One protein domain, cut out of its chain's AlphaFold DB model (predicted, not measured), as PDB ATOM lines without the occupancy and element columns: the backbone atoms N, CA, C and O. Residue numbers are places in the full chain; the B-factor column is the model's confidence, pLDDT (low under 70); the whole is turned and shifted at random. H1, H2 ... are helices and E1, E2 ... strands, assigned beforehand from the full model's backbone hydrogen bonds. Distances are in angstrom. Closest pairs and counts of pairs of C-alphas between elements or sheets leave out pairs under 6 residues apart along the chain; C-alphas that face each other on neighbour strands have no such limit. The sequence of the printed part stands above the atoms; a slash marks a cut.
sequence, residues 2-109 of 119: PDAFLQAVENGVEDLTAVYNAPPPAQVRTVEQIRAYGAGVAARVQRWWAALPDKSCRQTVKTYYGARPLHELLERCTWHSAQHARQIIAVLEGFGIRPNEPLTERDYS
ATOM      1  N   PRO A   2     -41.640 -45.251  -9.674       87.50
ATOM      2  CA  PRO A   2     -41.505 -43.825  -9.339       87.50
ATOM      3  C   PRO A   2     -42.544 -43.331  -8.324       87.50
ATOM      4  O   PRO A   2     -42.261 -42.445  -7.528       87.50
ATOM      5  N   ASP A   3     -43.735 -43.936  -8.299       88.38
ATOM      6  CA  ASP A   3     -44.732 -43.626  -7.271       88.38
ATOM      7  C   ASP A   3     -44.282 -44.068  -5.868       88.38
ATOM      8  O   ASP A   3     -44.399 -43.306  -4.918       88.38
ATOM      9  N   ALA A   4     -43.670 -45.249  -5.736       85.62
ATOM     10  CA  ALA A   4     -43.119 -45.706  -4.460       85.62
ATOM     11  C   ALA A   4     -41.993 -44.795  -3.955       85.62
ATOM     12  O   ALA A   4     -41.940 -44.481  -2.771       85.62
ATOM     13  N   PHE A   5     -41.129 -44.322  -4.861       89.69
ATOM     14  CA  PHE A   5     -40.130 -43.304  -4.538       89.69
ATOM     15  C   PHE A   5     -40.787 -42.058  -3.935       89.69
ATOM     16  O   PHE A   5     -40.379 -41.605  -2.870       89.69
ATOM     17  N   LEU A   6     -41.838 -41.545  -4.585       91.00
ATOM     18  CA  LEU A   6     -42.594 -40.392  -4.098       91.00
ATOM     19  C   LEU A   6     -43.225 -40.661  -2.729       91.00
ATOM     20  O   LEU A   6     -43.123 -39.821  -1.846       91.00
ATOM     21  N   GLN A   7     -43.797 -41.845  -2.503       87.56
ATOM     22  CA  GLN A   7     -44.319 -42.221  -1.187       87.56
ATOM     23  C   GLN A   7     -43.224 -42.240  -0.103       87.56
ATOM     24  O   GLN A   7     -43.486 -41.843   1.033       87.56
ATOM     25  N   ALA A   8     -41.990 -42.625  -0.441       87.25
ATOM     26  CA  ALA A   8     -40.858 -42.571   0.483       87.25
ATOM     27  C   ALA A   8     -40.495 -41.125   0.861       87.25
ATOM     28  O   ALA A   8     -40.335 -40.807   2.038       87.25
ATOM     29  N   VAL A   9     -40.370 -40.244  -0.136       88.12
ATOM     30  CA  VAL A   9     -39.849 -38.878   0.060       88.12
ATOM     31  C   VAL A   9     -40.909 -37.861   0.480       88.12
ATOM     32  O   VAL A   9     -40.563 -36.869   1.112       88.12
ATOM     33  N   GLU A  10     -42.179 -38.087   0.143       87.94
ATOM     34  CA  GLU A  10     -43.299 -37.212   0.513       87.94
ATOM     35  C   GLU A  10     -43.951 -37.663   1.829       87.94
ATOM     36  O   GLU A  10     -44.313 -36.821   2.648       87.94
ATOM     37  N   ASN A  11     -44.075 -38.980   2.053       84.81
ATOM     38  CA  ASN A  11     -44.879 -39.535   3.151       84.81
ATOM     39  C   ASN A  11     -44.062 -40.355   4.164       84.81
ATOM     40  O   ASN A  11     -44.628 -40.846   5.139       84.81
ATOM     41  N   GLY A  12     -42.755 -40.539   3.944       82.44
ATOM     42  CA  GLY A  12     -41.896 -41.310   4.845       82.44
ATOM     43  C   GLY A  12     -42.159 -42.820   4.837       82.44
ATOM     44  O   GLY A  12     -41.862 -43.485   5.825       82.44
ATOM     45  N   VAL A  13     -42.728 -43.373   3.759       81.56
ATOM     46  CA  VAL A  13     -42.966 -44.824   3.647       81.56
ATOM     47  C   VAL A  13     -41.632 -45.573   3.566       81.56
ATOM     48  O   VAL A  13     -40.869 -45.392   2.619       81.56
ATOM     49  N   GLU A  14     -41.361 -46.433   4.551       77.88
ATOM     50  CA  GLU A  14     -40.090 -47.169   4.655       77.88
ATOM     51  C   GLU A  14     -40.125 -48.517   3.904       77.88
ATOM     52  O   GLU A  14     -39.133 -48.919   3.280       77.88
ATOM     53  N   ASP A  15     -41.272 -49.209   3.912       73.75
ATOM     54  CA  ASP A  15     -41.456 -50.481   3.205       73.75
ATOM     55  C   ASP A  15     -41.896 -50.281   1.753       73.75
ATOM     56  O   ASP A  15     -43.074 -50.324   1.396       73.75
ATOM     57  N   LEU A  16     -40.906 -50.097   0.885       70.62
ATOM     58  CA  LEU A  16     -41.140 -49.970  -0.549       70.62
ATOM     59  C   LEU A  16     -41.494 -51.302  -1.220       70.62
ATOM     60  O   LEU A  16     -42.051 -51.276  -2.314       70.62
ATOM     61  N   THR A  17     -41.224 -52.455  -0.593       67.50
ATOM     62  CA  THR A  17     -41.586 -53.757  -1.182       67.50
ATOM     63  C   THR A  17     -43.094 -53.957  -1.217       67.50
ATOM     64  O   THR A  17     -43.623 -54.413  -2.232       67.50
ATOM     65  N   ALA A  18     -43.793 -53.518  -0.167       63.59
ATOM     66  CA  ALA A  18     -45.249 -53.493  -0.134       63.59
ATOM     67  C   ALA A  18     -45.834 -52.610  -1.249       63.59
ATOM     68  O   ALA A  18     -46.855 -52.955  -1.837       63.59
ATOM     69  N   VAL A  19     -45.159 -51.508  -1.593       67.50
ATOM     70  CA  VAL A  19     -45.597 -50.606  -2.667       67.50
ATOM     71  C   VAL A  19     -45.298 -51.178  -4.057       67.50
ATOM     72  O   VAL A  19     -46.107 -51.027  -4.967       67.50
ATOM     73  N   TYR A  20     -44.160 -51.852  -4.248       71.44
ATOM     74  CA  TYR A  20     -43.806 -52.452  -5.543       71.44
ATOM     75  C   TYR A  20     -44.724 -53.603  -5.947       71.44
ATOM     76  O   TYR A  20     -45.012 -53.754  -7.131       71.44
ATOM     77  N   ASN A  21     -45.194 -54.378  -4.970       73.88
ATOM     78  CA  ASN A  21     -46.067 -55.527  -5.198       73.88
ATOM     79  C   ASN A  21     -47.559 -55.177  -5.104       73.88
ATOM     80  O   ASN A  21     -48.408 -56.065  -5.200       73.88
ATOM     81  N   ALA A  22     -47.893 -53.903  -4.887       75.50
ATOM     82  CA  ALA A  22     -49.276 -53.475  -4.801       75.50
ATOM     83  C   ALA A  22     -49.975 -53.633  -6.163       75.50
ATOM     84  O   ALA A  22     -49.382 -53.328  -7.205       75.50
ATOM     85  N   PRO A  23     -51.251 -54.060  -6.180       78.50
ATOM     86  CA  PRO A  23     -52.039 -53.991  -7.397       78.50
ATOM     87  C   PRO A  23     -52.127 -52.532  -7.872       78.50
ATOM     88  O   PRO A  23     -52.065 -51.607  -7.050       78.50
ATOM     89  N   PRO A  24     -52.309 -52.296  -9.183       78.19
ATOM     90  CA  PRO A  24     -52.611 -50.956  -9.659       78.19
ATOM     91  C   PRO A  24     -53.841 -50.407  -8.913       78.19
ATOM     92  O   PRO A  24     -54.723 -51.186  -8.530       78.19
ATOM     93  N   PRO A  25     -53.930 -49.081  -8.703       84.31
ATOM     94  CA  PRO A  25     -55.080 -48.488  -8.033       84.31
ATOM     95  C   PRO A  25     -56.392 -48.948  -8.678       84.31
ATOM     96  O   PRO A  25     -56.487 -49.003  -9.903       84.31
ATOM     97  N   ALA A  26     -57.416 -49.262  -7.875       87.50
ATOM     98  CA  ALA A  26     -58.648 -49.914  -8.343       87.50
ATOM     99  C   ALA A  26     -59.391 -49.156  -9.464       87.50
ATOM    100  O   ALA A  26     -60.183 -49.751 -10.205       87.50
ATOM    101  N   GLN A  27     -59.148 -47.849  -9.574       86.88
ATOM    102  CA  GLN A  27     -59.671 -46.957 -10.604       86.88
ATOM    103  C   GLN A  27     -58.927 -47.029 -11.948       86.88
ATOM    104  O   GLN A  27     -59.439 -46.503 -12.930       86.88
ATOM    105  N   VAL A  28     -57.741 -47.642 -12.015       89.81
ATOM    106  CA  VAL A  28     -56.942 -47.783 -13.240       89.81
ATOM    107  C   VAL A  28     -57.303 -49.100 -13.921       89.81
ATOM    108  O   VAL A  28     -56.832 -50.167 -13.539       89.81
ATOM    109  N   ARG A  29     -58.180 -49.021 -14.923       92.19
ATOM    110  CA  ARG A  29     -58.749 -50.169 -15.646       92.19
ATOM    111  C   ARG A  29     -58.628 -50.066 -17.166       92.19
ATOM    112  O   ARG A  29     -58.777 -51.078 -17.840       92.19
ATOM    113  N   THR A  30     -58.373 -48.875 -17.708       94.94
ATOM    114  CA  THR A  30     -58.222 -48.641 -19.155       94.94
ATOM    115  C   THR A  30     -56.838 -48.103 -19.510       94.94
ATOM    116  O   THR A  30     -56.101 -47.611 -18.652       94.94
ATOM    117  N   VAL A  31     -56.488 -48.154 -20.799       92.50
ATOM    118  CA  VAL A  31     -55.225 -47.609 -21.326       92.50
ATOM    119  C   VAL A  31     -55.110 -46.107 -21.042       92.50
ATOM    120  O   VAL A  31     -54.055 -45.628 -20.625       92.50
ATOM    121  N   GLU A  32     -56.202 -45.361 -21.193       95.31
ATOM    122  CA  GLU A  32     -56.258 -43.921 -20.927       95.31
ATOM    123  C   GLU A  32     -55.974 -43.627 -19.454       95.31
ATOM    124  O   GLU A  32     -55.246 -42.686 -19.135       95.31
ATOM    125  N   GLN A  33     -56.497 -44.458 -18.550       94.75
ATOM    126  CA  GLN A  33     -56.261 -44.323 -17.116       94.75
ATOM    127  C   GLN A  33     -54.820 -44.675 -16.739       94.75
ATOM    128  O   GLN A  33     -54.239 -43.987 -15.902       94.75
ATOM    129  N   ILE A  34     -54.209 -45.677 -17.385       92.81
ATOM    130  CA  ILE A  34     -52.779 -45.986 -17.218       92.81
ATOM    131  C   ILE A  34     -51.930 -44.788 -17.663       92.81
ATOM    132  O   ILE A  34     -51.032 -44.356 -16.935       92.81
ATOM    133  N   ARG A  35     -52.245 -44.194 -18.823       92.88
ATOM    134  CA  ARG A  35     -51.545 -43.009 -19.339       92.88
ATOM    135  C   ARG A  35     -51.696 -41.810 -18.405       92.88
ATOM    136  O   ARG A  35     -50.710 -41.137 -18.111       92.88
ATOM    137  N   ALA A  36     -52.912 -41.554 -17.927       95.06
ATOM    138  CA  ALA A  36     -53.198 -40.468 -16.993       95.06
ATOM    139  C   ALA A  36     -52.469 -40.662 -15.656       95.06
ATOM    140  O   ALA A  36     -51.876 -39.716 -15.137       95.06
ATOM    141  N   TYR A  37     -52.448 -41.891 -15.134       93.00
ATOM    142  CA  TYR A  37     -51.703 -42.236 -13.927       93.00
ATOM    143  C   TYR A  37     -50.201 -41.978 -14.103       93.00
ATOM    144  O   TYR A  37     -49.602 -41.264 -13.298       93.00
ATOM    145  N   GLY A  38     -49.606 -42.472 -15.194       92.38
ATOM    146  CA  GLY A  38     -48.195 -42.243 -15.513       92.38
ATOM    147  C   GLY A  38     -47.845 -40.755 -15.630       92.38
ATOM    148  O   GLY A  38     -46.868 -40.304 -15.033       92.38
ATOM    149  N   ALA A  39     -48.680 -39.970 -16.318       95.38
ATOM    150  CA  ALA A  39     -48.507 -38.521 -16.423       95.38
ATOM    151  C   ALA A  39     -48.592 -37.819 -15.054       95.38
ATOM    152  O   ALA A  39     -47.796 -36.926 -14.762       95.38
ATOM    153  N   GLY A  40     -49.516 -38.248 -14.189       95.25
ATOM    154  CA  GLY A  40     -49.648 -37.732 -12.828       95.25
ATOM    155  C   GLY A  40     -48.413 -38.008 -11.966       95.25
ATOM    156  O   GLY A  40     -47.924 -37.105 -11.283       95.25
ATOM    157  N   VAL A  41     -47.872 -39.227 -12.038       93.62
ATOM    158  CA  VAL A  41     -46.636 -39.610 -11.339       93.62
ATOM    159  C   VAL A  41     -45.443 -38.804 -11.860       93.62
ATOM    160  O   VAL A  41     -44.703 -38.238 -11.059       93.62
ATOM    161  N   ALA A  42     -45.288 -38.661 -13.181       95.31
ATOM    162  CA  ALA A  42     -44.219 -37.850 -13.769       95.31
ATOM    163  C   ALA A  42     -44.287 -36.385 -13.303       95.31
ATOM    164  O   ALA A  42     -43.277 -35.808 -12.896       95.31
ATOM    165  N   ALA A  43     -45.485 -35.795 -13.278       97.31
ATOM    166  CA  ALA A  43     -45.681 -34.435 -12.790       97.31
ATOM    167  C   ALA A  43     -45.337 -34.288 -11.296       97.31
ATOM    168  O   ALA A  43     -44.806 -33.254 -10.890       97.31
ATOM    169  N   ARG A  44     -45.608 -35.309 -10.469       96.38
ATOM    170  CA  ARG A  44     -45.201 -35.327  -9.053       96.38
ATOM    171  C   ARG A  44     -43.686 -35.394  -8.899       96.38
ATOM    172  O   ARG A  44     -43.147 -34.587  -8.155       96.38
ATOM    173  N   VAL A  45     -43.000 -36.257  -9.654       95.81
ATOM    174  CA  VAL A  45     -41.525 -36.313  -9.658       95.81
ATOM    175  C   VAL A  45     -40.928 -34.956 -10.025       95.81
ATOM    176  O   VAL A  45     -40.031 -34.485  -9.332       95.81
ATOM    177  N   GLN A  46     -41.455 -34.285 -11.052       96.75
ATOM    178  CA  GLN A  46     -40.977 -32.956 -11.449       96.75
ATOM    179  C   GLN A  46     -41.196 -31.900 -10.358       96.75
ATOM    180  O   GLN A  46     -40.297 -31.109 -10.080       96.75
ATOM    181  N   ARG A  47     -42.364 -31.899  -9.702       97.19
ATOM    182  CA  ARG A  47     -42.646 -30.984  -8.583       97.19
ATOM    183  C   ARG A  47     -41.745 -31.244  -7.382       97.19
ATOM    184  O   ARG A  47     -41.184 -30.297  -6.841       97.19
ATOM    185  N   TRP A  48     -41.592 -32.509  -6.995       95.31
ATOM    186  CA  TRP A  48     -40.686 -32.915  -5.925       95.31
ATOM    187  C   TRP A  48     -39.257 -32.461  -6.231       95.31
ATOM    188  O   TRP A  48     -38.632 -31.787  -5.413       95.31
ATOM    189  N   TRP A  49     -38.771 -32.757  -7.442       96.19
ATOM    190  CA  TRP A  49     -37.435 -32.359  -7.855       96.19
ATOM    191  C   TRP A  49     -37.287 -30.848  -7.800       96.19
ATOM    192  O   TRP A  49     -36.332 -30.387  -7.196       96.19
ATOM    193  N   ALA A  50     -38.216 -30.067  -8.355       97.19
ATOM    194  CA  ALA A  50     -38.155 -28.606  -8.325       97.19
ATOM    195  C   ALA A  50     -38.079 -28.048  -6.892       97.19
ATOM    196  O   ALA A  50     -37.281 -27.145  -6.641       97.19
ATOM    197  N   ALA A  51     -38.843 -28.623  -5.958       95.56
ATOM    198  CA  ALA A  51     -38.909 -28.187  -4.565       95.56
ATOM    199  C   ALA A  51     -37.697 -28.602  -3.710       95.56
ATOM    200  O   ALA A  51     -37.470 -27.995  -2.666       95.56
ATOM    201  N   LEU A  52     -36.918 -29.610  -4.122       94.44
ATOM    202  CA  LEU A  52     -35.775 -30.107  -3.351       94.44
ATOM    203  C   LEU A  52     -34.634 -29.067  -3.310       94.44
ATOM    204  O   LEU A  52     -34.046 -28.804  -4.360       94.44
ATOM    205  N   PRO A  53     -34.262 -28.487  -2.153       92.62
ATOM    206  CA  PRO A  53     -33.229 -27.448  -2.113       92.62
ATOM    207  C   PRO A  53     -31.831 -27.997  -2.426       92.62
ATOM    208  O   PRO A  53     -31.088 -27.411  -3.210       92.62
ATOM    209  N   ASP A  54     -31.494 -29.151  -1.847       93.88
ATOM    210  CA  ASP A  54     -30.217 -29.829  -2.055       93.88
ATOM    211  C   ASP A  54     -30.340 -30.915  -3.133       93.88
ATOM    212  O   ASP A  54     -30.834 -32.017  -2.894       93.88
ATOM    213  N   LYS A  55     -29.850 -30.603  -4.336       94.50
ATOM    214  CA  LYS A  55     -29.850 -31.526  -5.483       94.50
ATOM    215  C   LYS A  55     -28.793 -32.625  -5.391       94.50
ATOM    216  O   LYS A  55     -28.774 -33.502  -6.251       94.50
ATOM    217  N   SER A  56     -27.911 -32.596  -4.389       94.88
ATOM    218  CA  SER A  56     -26.922 -33.659  -4.192       94.88
ATOM    219  C   SER A  56     -27.566 -34.977  -3.765       94.88
ATOM    220  O   SER A  56     -26.959 -36.038  -3.911       94.88
ATOM    221  N   CYS A  57     -28.793 -34.919  -3.232       93.94
ATOM    222  CA  CYS A  57     -29.527 -36.076  -2.735       93.94
ATOM    223  C   CYS A  57     -28.730 -36.900  -1.705       93.94
ATOM    224  O   CYS A  57     -28.795 -38.132  -1.680       93.94
ATOM    225  N   ARG A  58     -27.931 -36.235  -0.863       94.62
ATOM    226  CA  ARG A  58     -27.099 -36.891   0.162       94.62
ATOM    227  C   ARG A  58     -27.809 -37.075   1.496       94.62
ATOM    228  O   ARG A  58     -27.310 -37.826   2.329       94.62
ATOM    229  N   GLN A  59     -28.957 -36.431   1.698       91.25
ATOM    230  CA  GLN A  59     -29.789 -36.668   2.872       91.25
ATOM    231  C   GLN A  59     -30.207 -38.139   2.975       91.25
ATOM    232  O   GLN A  59     -30.443 -38.817   1.972       91.25
ATOM    233  N   THR A  60     -30.308 -38.615   4.210       90.50
ATOM    234  CA  THR A  60     -30.639 -40.002   4.521       90.50
ATOM    235  C   THR A  60     -32.135 -40.262   4.370       90.50
ATOM    236  O   THR A  60     -32.953 -39.548   4.949       90.50
ATOM    237  N   VAL A  61     -32.488 -41.328   3.655       86.25
ATOM    238  CA  VAL A  61     -33.833 -41.905   3.587       86.25
ATOM    239  C   VAL A  61     -33.837 -43.264   4.283       86.25
ATOM    240  O   VAL A  61     -32.892 -44.048   4.164       86.25
ATOM    241  N   LYS A  62     -34.892 -43.552   5.043       81.12
ATOM    242  CA  LYS A  62     -35.099 -44.876   5.631       81.12
ATOM    243  C   LYS A  62     -35.759 -45.784   4.601       81.12
ATOM    244  O   LYS A  62     -36.754 -45.411   3.991       81.12
ATOM    245  N   THR A  63     -35.195 -46.968   4.406       73.50
ATOM    246  CA  THR A  63     -35.731 -47.983   3.495       73.50
ATOM    247  C   THR A  63     -35.833 -49.322   4.218       73.50
ATOM    248  O   THR A  63     -35.157 -49.535   5.227       73.50
ATOM    249  N   TYR A  64     -36.604 -50.260   3.667       72.56
ATOM    250  CA  TYR A  64     -36.748 -51.619   4.205       72.56
ATOM    251  C   TYR A  64     -35.427 -52.408   4.334       72.56
ATOM    252  O   TYR A  64     -35.378 -53.422   5.021       72.56
ATOM    253  N   TYR A  65     -34.351 -51.957   3.684       72.69
ATOM    254  CA  TYR A  65     -33.008 -52.557   3.713       72.69
ATOM    255  C   TYR A  65     -31.966 -51.625   4.361       72.69
ATOM    256  O   TYR A  65     -30.763 -51.728   4.097       72.69
ATOM    257  N   GLY A  66     -32.433 -50.706   5.212       80.38
ATOM    258  CA  GLY A  66     -31.614 -49.803   6.014       80.38
ATOM    259  C   GLY A  66     -31.674 -48.342   5.568       80.38
ATOM    260  O   GLY A  66     -32.285 -47.980   4.563       80.38
ATOM    261  N   ALA A  67     -31.031 -47.480   6.350       86.38
ATOM    262  CA  ALA A  67     -30.881 -46.069   6.023       86.38
ATOM    263  C   ALA A  67     -29.857 -45.896   4.889       86.38
ATOM    264  O   ALA A  67     -28.748 -46.424   4.976       86.38
ATOM    265  N   ARG A  68     -30.227 -45.170   3.833       88.38
ATOM    266  CA  ARG A  68     -29.400 -44.956   2.636       88.38
ATOM    267  C   ARG A  68     -29.406 -43.486   2.225       88.38
ATOM    268  O   ARG A  68     -30.371 -42.787   2.537       88.38
ATOM    269  N   PRO A  69     -28.377 -42.989   1.528       91.56
ATOM    270  CA  PRO A  69     -28.461 -41.705   0.842       91.56
ATOM    271  C   PRO A  69     -29.613 -41.696  -0.172       91.56
ATOM    272  O   PRO A  69     -29.842 -42.692  -0.862       91.56
ATOM    273  N   LEU A  70     -30.324 -40.574  -0.313       92.69
ATOM    274  CA  LEU A  70     -31.464 -40.501  -1.232       92.69
ATOM    275  C   LEU A  70     -31.074 -40.767  -2.692       92.69
ATOM    276  O   LEU A  70     -31.876 -41.331  -3.436       92.69
ATOM    277  N   HIS A  71     -29.866 -40.386  -3.112       93.50
ATOM    278  CA  HIS A  71     -29.415 -40.620  -4.483       93.50
ATOM    279  C   HIS A  71     -29.356 -42.111  -4.832       93.50
ATOM    280  O   HIS A  71     -29.696 -42.454  -5.957       93.50
ATOM    281  N   GLU A  72     -29.015 -42.997  -3.887       92.06
ATOM    282  CA  GLU A  72     -29.023 -44.448  -4.126       92.06
ATOM    283  C   GLU A  72     -30.447 -44.952  -4.388       92.06
ATOM    284  O   GLU A  72     -30.686 -45.762  -5.285       92.06
ATOM    285  N   LEU A  73     -31.428 -44.446  -3.631       89.75
ATOM    286  CA  LEU A  73     -32.828 -44.799  -3.846       89.75
ATOM    287  C   LEU A  73     -33.349 -44.244  -5.181       89.75
ATOM    288  O   LEU A  73     -34.035 -44.958  -5.911       89.75
ATOM    289  N   LEU A  74     -33.012 -42.993  -5.508       93.00
ATOM    290  CA  LEU A  74     -33.384 -42.362  -6.773       93.00
ATOM    291  C   LEU A  74     -32.789 -43.120  -7.966       93.00
ATOM    292  O   LEU A  74     -33.521 -43.458  -8.893       93.00
ATOM    293  N   GLU A  75     -31.492 -43.440  -7.923       93.50
ATOM    294  CA  GLU A  75     -30.809 -44.246  -8.939       93.50
ATOM    295  C   GLU A  75     -31.504 -45.599  -9.111       93.50
ATOM    296  O   GLU A  75     -31.857 -45.971 -10.233       93.50
ATOM    297  N   ARG A  76     -31.796 -46.294  -8.000       90.56
ATOM    298  CA  ARG A  76     -32.491 -47.585  -8.015       90.56
ATOM    299  C   ARG A  76     -33.853 -47.530  -8.682       90.56
ATOM    300  O   ARG A  76     -34.186 -48.395  -9.491       90.56
ATOM    301  N   CYS A  77     -34.656 -46.528  -8.345       91.69
ATOM    302  CA  CYS A  77     -35.964 -46.355  -8.960       91.69
ATOM    303  C   CYS A  77     -35.851 -46.021 -10.453       91.69
ATOM    304  O   CYS A  77     -36.660 -46.529 -11.232       91.69
ATOM    305  N   THR A  78     -34.846 -45.236 -10.855       94.31
ATOM    306  CA  THR A  78     -34.594 -44.884 -12.257       94.31
ATOM    307  C   THR A  78     -34.199 -46.101 -13.095       94.31
ATOM    308  O   THR A  78     -34.883 -46.394 -14.077       94.31
ATOM    309  N   TRP A  79     -33.155 -46.851 -12.716       94.38
ATOM    310  CA  TRP A  79     -32.702 -47.986 -13.535       94.38
ATOM    311  C   TRP A  79     -33.713 -49.134 -13.560       94.38
ATOM    312  O   TRP A  79     -33.885 -49.785 -14.589       94.38
ATOM    313  N   HIS A  80     -34.466 -49.346 -12.478       92.62
ATOM    314  CA  HIS A  80     -35.522 -50.358 -12.465       92.62
ATOM    315  C   HIS A  80     -36.689 -49.970 -13.391       92.62
ATOM    316  O   HIS A  80     -37.199 -50.802 -14.142       92.62
ATOM    317  N   SER A  81     -37.079 -48.689 -13.413       93.56
ATOM    318  CA  SER A  81     -38.041 -48.185 -14.401       93.56
ATOM    319  C   SER A  81     -37.543 -48.361 -15.839       93.56
ATOM    320  O   SER A  81     -38.321 -48.782 -16.695       93.56
ATOM    321  N   ALA A  82     -36.260 -48.088 -16.098       95.19
ATOM    322  CA  ALA A  82     -35.650 -48.293 -17.409       95.19
ATOM    323  C   ALA A  82     -35.646 -49.778 -17.820       95.19
ATOM    324  O   ALA A  82     -35.966 -50.091 -18.965       95.19
ATOM    325  N   GLN A  83     -35.372 -50.701 -16.891       95.50
ATOM    326  CA  GLN A  83     -35.377 -52.141 -17.171       95.50
ATOM    327  C   GLN A  83     -36.774 -52.641 -17.568       95.50
ATOM    328  O   GLN A  83     -36.909 -53.367 -18.550       95.50
ATOM    329  N   HIS A  84     -37.833 -52.205 -16.878       94.00
ATOM    330  CA  HIS A  84     -39.200 -52.552 -17.281       94.00
ATOM    331  C   HIS A  84     -39.592 -51.954 -18.634       94.00
ATOM    332  O   HIS A  84     -40.262 -52.614 -19.427       94.00
ATOM    333  N   ALA A  85     -39.161 -50.727 -18.933       95.19
ATOM    334  CA  ALA A  85     -39.373 -50.146 -20.254       95.19
ATOM    335  C   ALA A  85     -38.659 -50.969 -21.344       95.19
ATOM    336  O   ALA A  85     -39.273 -51.281 -22.363       95.19
ATOM    337  N   ARG A  86     -37.417 -51.405 -21.096       96.06
ATOM    338  CA  ARG A  86     -36.651 -52.294 -21.986       96.06
ATOM    339  C   ARG A  86     -37.369 -53.629 -22.228       96.06
ATOM    340  O   ARG A  86     -37.429 -54.090 -23.364       96.06
ATOM    341  N   GLN A  87     -37.965 -54.223 -21.192       96.31
ATOM    342  CA  GLN A  87     -38.781 -55.440 -21.303       96.31
ATOM    343  C   GLN A  87     -40.030 -55.230 -22.169       96.31
ATOM    344  O   GLN A  87     -40.307 -56.037 -23.053       96.31
ATOM    345  N   ILE A  88     -40.770 -54.137 -21.955       95.81
ATOM    346  CA  ILE A  88     -41.965 -53.807 -22.747       95.81
ATOM    347  C   ILE A  88     -41.597 -53.574 -24.217       95.81
ATOM    348  O   ILE A  88     -42.277 -54.093 -25.099       95.81
ATOM    349  N   ILE A  89     -40.511 -52.839 -24.479       96.50
ATOM    350  CA  ILE A  89     -39.973 -52.612 -25.828       96.50
ATOM    351  C   ILE A  89     -39.715 -53.952 -26.527       96.50
ATOM    352  O   ILE A  89     -40.245 -54.177 -27.614       96.50
ATOM    353  N   ALA A  90     -39.003 -54.871 -25.872       96.44
ATOM    354  CA  ALA A  90     -38.698 -56.184 -26.435       96.44
ATOM    355  C   ALA A  90     -39.953 -57.038 -26.698       96.44
ATOM    356  O   ALA A  90     -40.018 -57.751 -27.698       96.44
ATOM    357  N   VAL A  91     -40.969 -56.962 -25.830       97.62
ATOM    358  CA  VAL A  91     -42.254 -57.650 -26.049       97.62
ATOM    359  C   VAL A  91     -42.964 -57.100 -27.285       97.62
ATOM    360  O   VAL A  91     -43.428 -57.883 -28.110       97.62
ATOM    361  N   LEU A  92     -43.032 -55.773 -27.444       97.31
ATOM    362  CA  LEU A  92     -43.647 -55.147 -28.620       97.31
ATOM    363  C   LEU A  92     -42.933 -55.565 -29.912       97.31
ATOM    364  O   LEU A  92     -43.589 -55.992 -30.862       97.31
ATOM    365  N   GLU A  93     -41.601 -55.518 -29.921       96.62
ATOM    366  CA  GLU A  93     -40.783 -55.942 -31.062       96.62
ATOM    367  C   GLU A  93     -40.981 -57.426 -31.392       96.62
ATOM    368  O   GLU A  93     -41.116 -57.778 -32.565       96.62
ATOM    369  N   GLY A  94     -41.090 -58.288 -30.376       97.44
ATOM    370  CA  GLY A  94     -41.405 -59.709 -30.544       97.44
ATOM    371  C   GLY A  94     -42.761 -59.968 -31.214       97.44
ATOM    372  O   GLY A  94     -42.919 -60.968 -31.911       97.44
ATOM    373  N   PHE A  95     -43.717 -59.045 -31.069       98.12
ATOM    374  CA  PHE A  95     -45.002 -59.065 -31.778       98.12
ATOM    375  C   PHE A  95     -44.981 -58.318 -33.125       98.12
ATOM    376  O   PHE A  95     -46.024 -58.180 -33.763       98.12
ATOM    377  N   GLY A  96     -43.825 -57.822 -33.577       97.69
ATOM    378  CA  GLY A  96     -43.707 -57.025 -34.802       97.69
ATOM    379  C   GLY A  96     -44.289 -55.612 -34.682       97.69
ATOM    380  O   GLY A  96     -44.524 -54.951 -35.694       97.69
ATOM    381  N   ILE A  97     -44.533 -55.131 -33.460       98.00
ATOM    382  CA  ILE A  97     -45.041 -53.785 -33.190       98.00
ATOM    383  C   ILE A  97     -43.847 -52.866 -32.962       98.00
ATOM    384  O   ILE A  97     -43.101 -53.028 -32.000       98.00
ATOM    385  N   ARG A  98     -43.681 -51.857 -33.824       96.56
ATOM    386  CA  ARG A  98     -42.629 -50.851 -33.652       96.56
ATOM    387  C   ARG A  98     -42.957 -49.948 -32.451       96.56
ATOM    388  O   ARG A  98     -43.975 -49.253 -32.503       96.56
ATOM    389  N   PRO A  99     -42.109 -49.890 -31.410       94.88
ATOM    390  CA  PRO A  99     -42.296 -48.952 -30.312       94.88
ATOM    391  C   PRO A  99     -42.188 -47.506 -30.808       94.88
ATOM    392  O   PRO A  99     -41.344 -47.185 -31.649       94.88
ATOM    393  N   ASN A 100     -43.029 -46.624 -30.271       93.81
ATOM    394  CA  ASN A 100     -42.896 -45.192 -30.510       93.81
ATOM    395  C   ASN A 100     -41.841 -44.616 -29.564       93.81
ATOM    396  O   ASN A 100     -41.998 -44.754 -28.354       93.81
ATOM    397  N   GLU A 101     -40.809 -43.975 -30.116       93.69
ATOM    398  CA  GLU A 101     -39.732 -43.320 -29.351       93.69
ATOM    399  C   GLU A 101     -39.160 -44.210 -28.220       93.69
ATOM    400  O   GLU A 101     -39.218 -43.836 -27.048       93.69
ATOM    401  N   PRO A 102     -38.650 -45.421 -28.534       95.38
ATOM    402  CA  PRO A 102     -38.103 -46.311 -27.515       95.38
ATOM    403  C   PRO A 102     -36.886 -45.687 -26.828       95.38
ATOM    404  O   PRO A 102     -36.112 -44.961 -27.454       95.38
ATOM    405  N   LEU A 103     -36.686 -46.047 -25.558       95.00
ATOM    406  CA  LEU A 103     -35.447 -45.750 -24.844       95.00
ATOM    407  C   LEU A 103     -34.248 -46.361 -25.580       95.00
ATOM    408  O   LEU A 103     -34.312 -47.470 -26.116       95.00
ATOM    409  N   THR A 104     -33.145 -45.630 -25.564       93.75
ATOM    410  CA  THR A 104     -31.902 -45.939 -26.267       93.75
ATOM    411  C   THR A 104     -30.752 -46.161 -25.286       93.75
ATOM    412  O   THR A 104     -30.845 -45.821 -24.109       93.75
ATOM    413  N   GLU A 105     -29.609 -46.642 -25.781       92.44
ATOM    414  CA  GLU A 105     -28.368 -46.756 -24.991       92.44
ATOM    415  C   GLU A 105     -27.961 -45.444 -24.305       92.44
ATOM    416  O   GLU A 105     -27.370 -45.448 -23.225       92.44
ATOM    417  N   ARG A 106     -28.312 -44.298 -24.902       95.31
ATOM    418  CA  ARG A 106     -28.069 -42.990 -24.293       95.31
ATOM    419  C   ARG A 106     -28.880 -42.802 -23.012       95.31
ATOM    420  O   ARG A 106     -28.350 -42.244 -22.058       95.31
ATOM    421  N   ASP A 107     -30.126 -43.262 -22.990       95.56
ATOM    422  CA  ASP A 107     -31.018 -43.144 -21.831       95.56
ATOM    423  C   ASP A 107     -30.585 -44.062 -20.679       95.56
ATOM    424  O   ASP A 107     -30.870 -43.785 -19.516       95.56
ATOM    425  N   TYR A 108     -29.856 -45.134 -20.997       95.06
ATOM    426  CA  TYR A 108     -29.298 -46.074 -20.022       95.06
ATOM    427  C   TYR A 108     -27.920 -45.667 -19.490       95.06
ATOM    428  O   TYR A 108     -27.429 -46.257 -18.526       95.06
ATOM    429  N   SER A 109     -27.270 -44.683 -20.110       94.94
ATOM    430  CA  SER A 109     -25.890 -44.325 -19.801       94.94
ATOM    431  C   SER A 109     -25.718 -43.919 -18.332       94.94
ATOM    432  O   SER A 109     -26.403 -43.029 -17.831       94.94
TER     433      SER A 109
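AT A GLANCE: This is residues 2 to 109 of the 119 residues of the protein "DinB family protein" of Betaproteobacteria bacterium (UniProt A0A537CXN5). A small strand hairpin, E1 and E2, sits at the beginning of the long helix H4, and the short helix H1 bridges the gap between the early part of H4 and a second long helix, H3. The small helix H2 packs on H1, and after H4 the printed part folds back to the four-residue H5 near H4. The 108 printed residues run H1, H2, H3, E1, E2, H4, H5, mostly helix, with one antiparallel sheet ordered E1 - E2. The whole is only just compact, close to loose, with a radius of gyration of the C-alphas of 15.5 A and spans of 45 by 35 by 27 A.

HOW THE PARTS SIT: E1, residues 60 to 63, and E2, residues 66 to 69, form an antiparallel hairpin at 143 degrees, with N 61 and O 68 within hydrogen-bond range at 2.8 A. H4, residues 70 to 94, follows E2 directly; its Leu 70 and Val 61 of E1 are their closest C-alphas, 5.6 A apart. With residues 73 to 81 alone, H4 touches H1, residues 2 to 11, at a shallow tilt of 23 degrees, opposite ways; the closest C-alphas, of Pro 2 and Cys 77, are 6.1 A apart. H3, residues 31 to 51, touches H1 with residues 41 to 48 alone, the same way at a steep tilt of 46 degrees; the closest C-alphas, of Asp 3 and Val 41, are 6.0 A apart. H3 and H4 are apart. H2, residues 16 to 20, touches H1, the closest C-alphas being those of Ala 4 and Val 19, 5.8 A. H5, residues 105 to 108, is close to H4 but not clearly touching: the closest C-alphas, of Ala 82 and Tyr 108, are 7.2 A apart. In H1, H2, H3 and H4 every O i to N i+4 pair is within hydrogen-bond range; H5 is too short for one.

IN THESE COORDINATES: H4 measures 36.4 A, H3 30.4 A and H1 13.6 A. C-alpha 2 begins H1 at (-41.505, -43.825, -9.339), and C-alpha 108 ends H5 at (-29.298, -46.074, -20.022).

THE WHOLE: The C-alphas farthest apart, of Pro 53 and Gly 96, are 45.3 A apart. The printed part has no cut and no long link. Residues 49 to 54, of which 49 to 51 belong to H3, stand free. The mean pLDDT of the printed part is 90.2; residues 17 to 19 are under 70.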